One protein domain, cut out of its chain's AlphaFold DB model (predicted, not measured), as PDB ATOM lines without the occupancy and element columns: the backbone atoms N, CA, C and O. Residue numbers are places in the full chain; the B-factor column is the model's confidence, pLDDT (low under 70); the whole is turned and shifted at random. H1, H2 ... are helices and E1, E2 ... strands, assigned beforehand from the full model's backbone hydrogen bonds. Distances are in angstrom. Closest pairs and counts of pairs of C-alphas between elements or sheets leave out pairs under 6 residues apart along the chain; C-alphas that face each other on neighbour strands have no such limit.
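Overview. This is residues 5 to 71 of the 879 residues of a protein of Actinophytocola algeriensis (UniProt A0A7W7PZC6). The model is a strongly twisted, curled sheet of two hairpins side by side, E1 with E2 and E3 with E4, with one short helix, H1, over one face. A long link, residues 38 to 51, loops from edge strand E2 to inner strand E3 on the same side as H1. The printed part has 67 residues, with one named helix and four named strands in the order H1 E1 E2 E3 E4, in the mixed class of helices and strands. The sheet runs E2 E1 E3 E4, all antiparallel. The whole is compact, with a radius of gyration of the C-alphas of 11.2 A and spans of 37 by 25 by 18 A.

Arrangement. Start at H1, residues 5 to 13, where every O i to N i+4 pair is within hydrogen-bond range. Next find E1, residues 22 to 28, and E2, residues 31 to 37, an antiparallel hairpin at 150 degrees; N 26 and O 34 are 2.8 A apart. Then look at E3, residues 52 to 57, antiparallel to E1 at 155 degrees, with N 25 and O 54 at 2.8 A. E4, residues 60 to 64, forms a hairpin with E3 at 154 degrees; N 55 and O 63 are 2.8 A apart. Edge strands E2 and E4 are apart. H1 is on the sheet at a height of 10.2 A, over E3 and only just over E1, where 3 of its C-alphas fall. It runs along the strands, at 23 degrees to E3 on the local plane. The closest C-alphas of H1 and E4 are those of Ile 7 and Trp 63, 7.7 A apart. Past E4, residues 69 to 70 pair antiparallel with residues 63 to 64 of E4.

Along the chain. Find C-alpha 5 at (223.123, 192.598, 174.036); from there H1 runs 12.1 A to Trp 13. E1 begins at C-alpha 22, (211.721, 186.198, 171.090), and runs 18.9 A to Val 28. E2 returns over 18.2 A from Ala 31 to Ala 37. E3 covers 14.3 A from Val 52 to Ala 57. E4 covers 10.6 A from Glu 60 and ends at C-alpha 64, (213.024, 195.396, 180.382).

Size, cuts and confidence. Look to Gln 15 and Gly 30 for the two C-alphas farthest apart, 36.9 A. The printed part has no cut. The link from E2 to E3 is long, with 14 residues; H1 to E1 is a short link, and the links within both hairpins are tight. The mean pLDDT of the printed part is 81.8, and residues 13 to 15, 39 to 40 and 42 to 47 are under 70.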
ATOM      1  N   GLU A   5     222.166 193.356 174.843       87.06
ATOM      2  CA  GLU A   5     223.123 192.598 174.036       87.06
ATOM      3  C   GLU A   5     223.454 191.246 174.680       87.06
ATOM      4  O   GLU A   5     223.384 190.208 174.023       87.06
ATOM      5  N   GLN A   6     223.708 191.225 175.991       80.88
ATOM      6  CA  GLN A   6     223.918 189.985 176.741       80.88
ATOM      7  C   GLN A   6     222.688 189.069 176.693       80.88
ATOM      8  O   GLN A   6     222.837 187.859 176.536       80.88
ATOM      9  N   ILE A   7     221.472 189.620 176.792       89.19
ATOM     10  CA  ILE A   7     220.228 188.846 176.648       89.19
ATOM     11  C   ILE A   7     220.075 188.314 175.227       89.19
ATOM     12  O   ILE A   7     219.762 187.139 175.052       89.19
ATOM     13  N   TYR A   8     220.339 189.142 174.215       86.12
ATOM     14  CA  TYR A   8     220.299 188.717 172.821       86.12
ATOM     15  C   TYR A   8     221.253 187.545 172.556       86.12
ATOM     16  O   TYR A   8     220.827 186.510 172.043       86.12
ATOM     17  N   HIS A   9     222.525 187.663 172.947       74.38
ATOM     18  CA  HIS A   9     223.507 186.597 172.751       74.38
ATOM     19  C   HIS A   9     223.174 185.351 173.563       74.38
ATOM     20  O   HIS A   9     223.325 184.240 173.060       74.38
ATOM     21  N   ARG A  10     222.656 185.521 174.783       82.44
ATOM     22  CA  ARG A  10     222.168 184.402 175.584       82.44
ATOM     23  C   ARG A  10     221.075 183.647 174.838       82.44
ATOM     24  O   ARG A  10     221.204 182.446 174.672       82.44
ATOM     25  N   VAL A  11     220.050 184.336 174.342       78.25
ATOM     26  CA  VAL A  11     218.959 183.706 173.585       78.25
ATOM     27  C   VAL A  11     219.466 183.036 172.306       78.25
ATOM     28  O   VAL A  11     218.997 181.955 171.971       78.25
ATOM     29  N   ARG A  12     220.423 183.643 171.593       70.06
ATOM     30  CA  ARG A  12     220.960 183.089 170.338       70.06
ATOM     31  C   ARG A  12     221.795 181.827 170.524       70.06
ATOM     32  O   ARG A  12     221.777 180.981 169.636       70.06
ATOM     33  N   TRP A  13     222.534 181.722 171.626       59.34
ATOM     34  CA  TRP A  13     223.577 180.704 171.785       59.34
ATOM     35  C   TRP A  13     223.308 179.687 172.899       59.34
ATOM     36  O   TRP A  13     223.903 178.612 172.901       59.34
ATOM     37  N   ASP A  14     222.416 179.985 173.843       64.25
ATOM     38  CA  ASP A  14     222.014 179.039 174.885       64.25
ATOM     39  C   ASP A  14     220.909 178.119 174.355       64.25
ATOM     40  O   ASP A  14     219.781 178.541 174.101       64.25
ATOM     41  N   GLN A  15     221.245 176.833 174.231       56.66
ATOM     42  CA  GLN A  15     220.384 175.780 173.683       56.66
ATOM     43  C   GLN A  15     219.067 175.581 174.451       56.66
ATOM     44  O   GLN A  15     218.180 174.876 173.974       56.66
ATOM     45  N   ARG A  16     218.917 176.181 175.641       74.50
ATOM     46  CA  ARG A  16     217.662 176.176 176.402       74.50
ATOM     47  C   ARG A  16     216.597 177.088 175.793       74.50
ATOM     48  O   ARG A  16     215.437 176.938 176.173       74.50
ATOM     49  N   PHE A  17     216.949 178.012 174.893       78.69
ATOM     50  CA  PHE A  17     216.035 179.000 174.306       78.69
ATOM     51  C   PHE A  17     215.857 178.818 172.793       78.69
ATOM     52  O   PHE A  17     216.767 178.384 172.094       78.69
ATOM     53  N   ASP A  18     214.664 179.138 172.294       75.50
ATOM     54  CA  ASP A  18     214.338 179.163 170.866       75.50
ATOM     55  C   ASP A  18     214.293 180.624 170.381       75.50
ATOM     56  O   ASP A  18     213.312 181.320 170.667       75.50
ATOM     57  N   PRO A  19     215.309 181.103 169.633       76.38
ATOM     58  CA  PRO A  19     215.383 182.487 169.169       76.38
ATOM     59  C   PRO A  19     214.170 182.965 168.363       76.38
ATOM     60  O   PRO A  19     213.905 184.167 168.340       76.38
ATOM     61  N   ALA A  20     213.434 182.062 167.703       74.56
ATOM     62  CA  ALA A  20     212.259 182.417 166.906       74.56
ATOM     63  C   ALA A  20     211.081 182.902 167.766       74.56
ATOM     64  O   ALA A  20     210.184 183.578 167.269       74.56
ATOM     65  N   ARG A  21     211.094 182.590 169.066       82.12
ATOM     66  CA  ARG A  21     210.023 182.932 170.013       82.12
ATOM     67  C   ARG A  21     210.248 184.255 170.736       82.12
ATOM     68  O   ARG A  21     209.402 184.653 171.534       82.12
ATOM     69  N   PHE A  22     211.362 184.932 170.461       89.50
ATOM     70  CA  PHE A  22     211.721 186.198 171.090       89.50
ATOM     71  C   PHE A  22     211.476 187.384 170.159       89.50
ATOM     72  O   PHE A  22     211.749 187.342 168.959       89.50
ATOM     73  N   THR A  23     211.015 188.479 170.749       94.62
ATOM     74  CA  THR A  23     210.770 189.762 170.092       94.62
ATOM     75  C   THR A  23     211.470 190.873 170.867       94.62
ATOM     76  O   THR A  23     211.452 190.912 172.096       94.62
ATOM     77  N   LEU A  24     212.105 191.787 170.141       93.50
ATOM     78  CA  LEU A  24     212.759 192.976 170.673       93.50
ATOM     79  C   LEU A  24     211.823 194.179 170.534       93.50
ATOM     80  O   LEU A  24     211.336 194.470 169.440       93.50
ATOM     81  N   GLY A  25     211.604 194.904 171.627       94.19
ATOM     82  CA  GLY A  25     210.934 196.200 171.635       94.19
ATOM     83  C   GLY A  25     211.933 197.322 171.385       94.19
ATOM     84  O   GLY A  25     212.776 197.599 172.233       94.19
ATOM     85  N   ILE A  26     211.854 197.978 170.231       91.31
ATOM     86  CA  ILE A  26     212.813 198.987 169.772       91.31
ATOM     87  C   ILE A  26     212.226 200.396 169.885       91.31
ATOM     88  O   ILE A  26     211.127 200.667 169.404       91.31
ATOM     89  N   LEU A  27     212.990 201.324 170.457       87.38
ATOM     90  CA  LEU A  27     212.665 202.743 170.527       87.38
ATOM     91  C   LEU A  27     212.613 203.371 169.127       87.38
ATOM     92  O   LEU A  27     213.610 203.390 168.401       87.38
ATOM     93  N   VAL A  28     211.467 203.968 168.798       81.69
ATOM     94  CA  VAL A  28     211.264 204.810 167.614       81.69
ATOM     95  C   VAL A  28     210.914 206.219 168.091       81.69
ATOM     96  O   VAL A  28     210.072 206.392 168.969       81.69
ATOM     97  N   ARG A  29     211.581 207.250 167.558       76.38
ATOM     98  CA  ARG A  29     211.314 208.642 167.962       76.38
ATOM     99  C   ARG A  29     209.873 209.028 167.612       76.38
ATOM    100  O   ARG A  29     209.485 208.925 166.455       76.38
ATOM    101  N   GLY A  30     209.120 209.506 168.605       74.06
ATOM    102  CA  GLY A  30     207.759 210.028 168.422       74.06
ATOM    103  C   GLY A  30     206.670 208.971 168.199       74.06
ATOM    104  O   GLY A  30     205.555 209.336 167.846       74.06
ATOM    105  N   ALA A  31     206.972 207.685 168.398       80.56
ATOM    106  CA  ALA A  31     206.044 206.576 168.188       80.56
ATOM    107  C   ALA A  31     206.186 205.515 169.299       80.56
ATOM    108  O   ALA A  31     207.225 205.465 169.966       80.56
ATOM    109  N   PRO A  32     205.172 204.655 169.517       82.00
ATOM    110  CA  PRO A  32     205.308 203.516 170.420       82.00
ATOM    111  C   PRO A  32     206.425 202.556 169.960       82.00
ATOM    112  O   PRO A  32     206.747 202.519 168.767       82.00
ATOM    113  N   PRO A  33     207.016 201.759 170.875       87.88
ATOM    114  CA  PRO A  33     208.118 200.862 170.542       87.88
ATOM    115  C   PRO A  33     207.762 199.882 169.419       87.88
ATOM    116  O   PRO A  33     206.741 199.193 169.473       87.88
ATOM    117  N   LYS A  34     208.627 199.794 168.406       90.56
ATOM    118  CA  LYS A  34     208.480 198.849 167.296       90.56
ATOM    119  C   LYS A  34     208.920 197.462 167.748       90.56
ATOM    120  O   LYS A  34     210.028 197.301 168.246       90.56
ATOM    121  N   ARG A  35     208.082 196.457 167.514       91.06
ATOM    122  CA  ARG A  35     208.410 195.048 167.759       91.06
ATOM    123  C   ARG A  35     209.143 194.454 166.561       91.06
ATOM    124  O   ARG A  35     208.676 194.579 165.430       91.06
ATOM    125  N   VAL A  36     210.295 193.843 166.808       84.94
ATOM    126  CA  VAL A  36     211.142 193.204 165.792       84.94
ATOM    127  C   VAL A  36     211.461 191.786 166.248       84.94
ATOM    128  O   VAL A  36     211.917 191.599 167.373       84.94
ATOM    129  N   ALA A  37     211.239 190.783 165.395       81.25
ATOM    130  CA  ALA A  37     211.577 189.400 165.724       81.25
ATOM    131  C   ALA A  37     213.089 189.264 165.950       81.25
ATOM    132  O   ALA A  37     213.885 189.697 165.110       81.25
ATOM    133  N   LEU A  38     213.495 188.636 167.055       84.62
ATOM    134  CA  LEU A  38     214.904 188.515 167.437       84.62
ATOM    135  C   LEU A  38     215.723 187.784 166.365       84.62
ATOM    136  O   LEU A  38     216.855 188.166 166.096       84.62
ATOM    137  N   ALA A  39     215.138 186.787 165.694       68.88
ATOM    138  CA  ALA A  39     215.786 186.049 164.608       68.88
ATOM    139  C   ALA A  39     216.133 186.912 163.378       68.88
ATOM    140  O   ALA A  39     217.041 186.563 162.629       68.88
ATOM    141  N   THR A  40     215.422 188.024 163.180       66.44
ATOM    142  CA  THR A  40     215.635 188.971 162.070       66.44
ATOM    143  C   THR A  40     216.486 190.175 162.472       66.44
ATOM    144  O   THR A  40     216.819 191.014 161.637       66.44
ATOM    145  N   PHE A  41     216.821 190.286 163.758       71.94
ATOM    146  CA  PHE A  41     217.646 191.363 164.275       71.94
ATOM    147  C   PHE A  41     219.112 191.106 163.927       71.94
ATOM    148  O   PHE A  41     219.653 190.046 164.236       71.94
ATOM    149  N   VAL A  42     219.758 192.091 163.302       66.50
ATOM    150  CA  VAL A  42     221.176 192.032 162.935       66.50
ATOM    151  C   VAL A  42     221.983 192.798 163.991       66.50
ATOM    152  O   VAL A  42     221.829 194.020 164.088       66.50
ATOM    153  N   PRO A  43     222.827 192.120 164.795       50.78
ATOM    154  CA  PRO A  43     223.742 192.768 165.732       50.78
ATOM    155  C   PRO A  43     224.645 193.756 165.008       50.78
ATOM    156  O   PRO A  43     225.209 193.422 163.970       50.78
ATOM    157  N   GLY A  44     224.748 194.975 165.536       51.22
ATOM    158  CA  GLY A  44     225.483 196.041 164.860       51.22
ATOM    159  C   GLY A  44     224.876 196.437 163.509       51.22
ATOM    160  O   GLY A  44     225.618 196.852 162.640       51.22
ATOM    161  N   GLY A  45     223.563 196.270 163.294       56.84
ATOM    162  CA  GLY A  45     222.822 196.774 162.126       56.84
ATOM    163  C   GLY A  45     222.321 198.220 162.303       56.84
ATOM    164  O   GLY A  45     222.889 198.993 163.069       56.84
ATOM    165  N   ASP A  46     221.228 198.599 161.628       56.06
ATOM    166  CA  ASP A  46     220.623 199.954 161.702       56.06
ATOM    167  C   ASP A  46     219.997 200.300 163.067       56.06
ATOM    168  O   ASP A  46     219.576 201.435 163.314       56.06
ATOM    169  N   ILE A  47     219.875 199.309 163.954       68.69
ATOM    170  CA  ILE A  47     219.226 199.436 165.257       68.69
ATOM    171  C   ILE A  47     220.283 199.263 166.362       68.69
ATOM    172  O   ILE A  47     220.615 198.134 166.719       68.69
ATOM    173  N   PRO A  48     220.789 200.366 166.947       72.75
ATOM    174  CA  PRO A  48     221.742 200.313 168.052       72.75
ATOM    175  C   PRO A  48     221.157 199.661 169.311       72.75
ATOM    176  O   PRO A  48     219.981 199.856 169.632       72.75
ATOM    177  N   TRP A  49     221.996 198.995 170.108       81.06
ATOM    178  CA  TRP A  49     221.582 198.312 171.345       81.06
ATOM    179  C   TRP A  49     220.880 199.219 172.362       81.06
ATOM    180  O   TRP A  49     219.912 198.807 173.005       81.06
ATOM    181  N   HIS A  50     221.290 200.486 172.472       81.12
ATOM    182  CA  HIS A  50     220.638 201.462 173.354       81.12
ATOM    183  C   HIS A  50     219.198 201.808 172.923       81.12
ATOM    184  O   HIS A  50     218.470 202.448 173.677       81.12
ATOM    185  N   ARG A  51     218.745 201.368 171.742       86.12
ATOM    186  CA  ARG A  51     217.340 201.475 171.327       86.12
ATOM    187  C   ARG A  51     216.499 200.264 171.714       86.12
ATOM    188  O   ARG A  51     215.284 200.366 171.653       86.12
ATOM    189  N   VAL A  52     217.090 199.151 172.144       91.44
ATOM    190  CA  VAL A  52     216.330 197.988 172.629       91.44
ATOM    191  C   VAL A  52     215.790 198.282 174.031       91.44
ATOM    192  O   VAL A  52     216.552 198.314 174.989       91.44
ATOM    193  N   LEU A  53     214.491 198.534 174.156       92.25
ATOM    194  CA  LEU A  53     213.830 198.876 175.416       92.25
ATOM    195  C   LEU A  53     213.476 197.635 176.238       92.25
ATOM    196  O   LEU A  53     213.705 197.623 177.442       92.25
ATOM    197  N   PHE A  54     212.959 196.592 175.588       95.06
ATOM    198  CA  PHE A  54     212.571 195.339 176.233       95.06
ATOM    199  C   PHE A  54     212.771 194.142 175.298       95.06
ATOM    200  O   PHE A  54     212.873 194.298 174.079       95.06
ATOM    201  N   VAL A  55     212.823 192.945 175.875       95.81
ATOM    202  CA  VAL A  55     212.788 191.659 175.179       95.81
ATOM    203  C   VAL A  55     211.612 190.869 175.738       95.81
ATOM    204  O   VAL A  55     211.503 190.679 176.951       95.81
ATOM    205  N   GLU A  56     210.736 190.414 174.852       95.62
ATOM    206  CA  GLU A  56     209.578 189.589 175.188       95.62
ATOM    207  C   GLU A  56     209.673 188.220 174.508       95.62
ATOM    208  O   GLU A  56     210.218 188.097 173.411       95.62
ATOM    209  N   ALA A  57     209.151 187.191 175.165       92.75
ATOM    210  CA  ALA A  57     208.995 185.855 174.612       92.75
ATOM    211  C   ALA A  57     207.622 185.310 174.998       92.75
ATOM    212  O   ALA A  57     207.191 185.496 176.129       92.75
ATOM    213  N   ASP A  58     206.910 184.666 174.069       86.50
ATOM    214  CA  ASP A  58     205.570 184.095 174.316       86.50
ATOM    215  C   ASP A  58     204.547 185.059 174.966       86.50
ATOM    216  O   ASP A  58     203.662 184.633 175.706       86.50
ATOM    217  N   GLY A  59     204.666 186.365 174.705       84.38
ATOM    218  CA  GLY A  59     203.816 187.397 175.316       84.38
ATOM    219  C   GLY A  59     204.229 187.824 176.733       84.38
ATOM    220  O   GLY A  59     203.560 188.668 177.326       84.38
ATOM    221  N   GLU A  60     205.328 187.293 177.272       92.88
ATOM    222  CA  GLU A  60     205.918 187.682 178.555       92.88
ATOM    223  C   GLU A  60     207.169 188.550 178.346       92.88
ATOM    224  O   GLU A  60     208.066 188.198 177.581       92.88
ATOM    225  N   VAL A  61     207.278 189.667 179.071       95.50
ATOM    226  CA  VAL A  61     208.500 190.486 179.093       95.50
ATOM    227  C   VAL A  61     209.545 189.819 179.989       95.50
ATOM    228  O   VAL A  61     209.444 189.841 181.218       95.50
ATOM    229  N   VAL A  62     210.567 189.235 179.364       95.69
ATOM    230  CA  VAL A  62     211.665 188.526 180.043       95.69
ATOM    231  C   VAL A  62     212.833 189.445 180.385       95.69
ATOM    232  O   VAL A  62     213.651 189.112 181.244       95.69
ATOM    233  N   TRP A  63     212.915 190.608 179.738       97.31
ATOM    234  CA  TRP A  63     213.895 191.642 180.040       97.31
ATOM    235  C   TRP A  63     213.336 193.032 179.715       97.31
ATOM    236  O   TRP A  63     212.790 193.218 178.633       97.31
ATOM    237  N   ASP A  64     213.479 194.013 180.605       95.81
ATOM    238  CA  ASP A  64     213.024 195.396 180.382       95.81
ATOM    239  C   ASP A  64     213.992 196.405 180.993       95.81
ATOM    240  O   ASP A  64     214.224 196.391 182.205       95.81
ATOM    241  N   ARG A  65     214.516 197.308 180.158       89.12
ATOM    242  CA  ARG A  65     215.514 198.315 180.532       89.12
ATOM    243  C   ARG A  65     215.008 199.325 181.557       89.12
ATOM    244  O   ARG A  65     215.764 199.685 182.450       89.12
ATOM    245  N   ALA A  66     213.787 199.828 181.397       87.44
ATOM    246  CA  ALA A  66     213.260 200.906 182.231       87.44
ATOM    247  C   ALA A  66     212.803 200.379 183.595       87.44
ATOM    248  O   ALA A  66     213.032 201.020 184.617       87.44
ATOM    249  N   ALA A  67     212.194 199.193 183.610       87.62
ATOM    250  CA  ALA A  67     211.706 198.544 184.820       87.62
ATOM    251  C   ALA A  67     212.783 197.726 185.558       87.62
ATOM    252  O   ALA A  67     212.519 197.212 186.644       87.62
ATOM    253  N   GLY A  68     213.985 197.578 184.988       89.06
ATOM    254  CA  GLY A  68     215.078 196.817 185.598       89.06
ATOM    255  C   GLY A  68     214.843 195.300 185.629       89.06
ATOM    256  O   GLY A  68     215.421 194.595 186.456       89.06
ATOM    257  N   VAL A  69     213.957 194.787 184.769       93.06
ATOM    258  CA  VAL A  69     213.523 193.384 184.776       93.06
ATOM    259  C   VAL A  69     214.525 192.524 184.013       93.06
ATOM    260  O   VAL A  69     214.844 192.811 182.866       93.06
ATOM    261  N   ASP A  70     214.982 191.432 184.619       95.19
ATOM    262  CA  ASP A  70     215.756 190.369 183.967       95.19
ATOM    263  C   ASP A  70     215.314 189.027 184.558       95.19
ATOM    264  O   ASP A  70     215.642 188.686 185.694       95.19
ATOM    265  N   ARG A  71     214.491 188.304 183.800       93.25
ATOM    266  CA  ARG A  71     213.866 187.031 184.184       93.25
ATOM    267  C   ARG A  71     214.212 185.905 183.218       93.25
ATOM    268  O   ARG A  71     213.599 184.847 183.281       93.25
TER     269      ARG A  71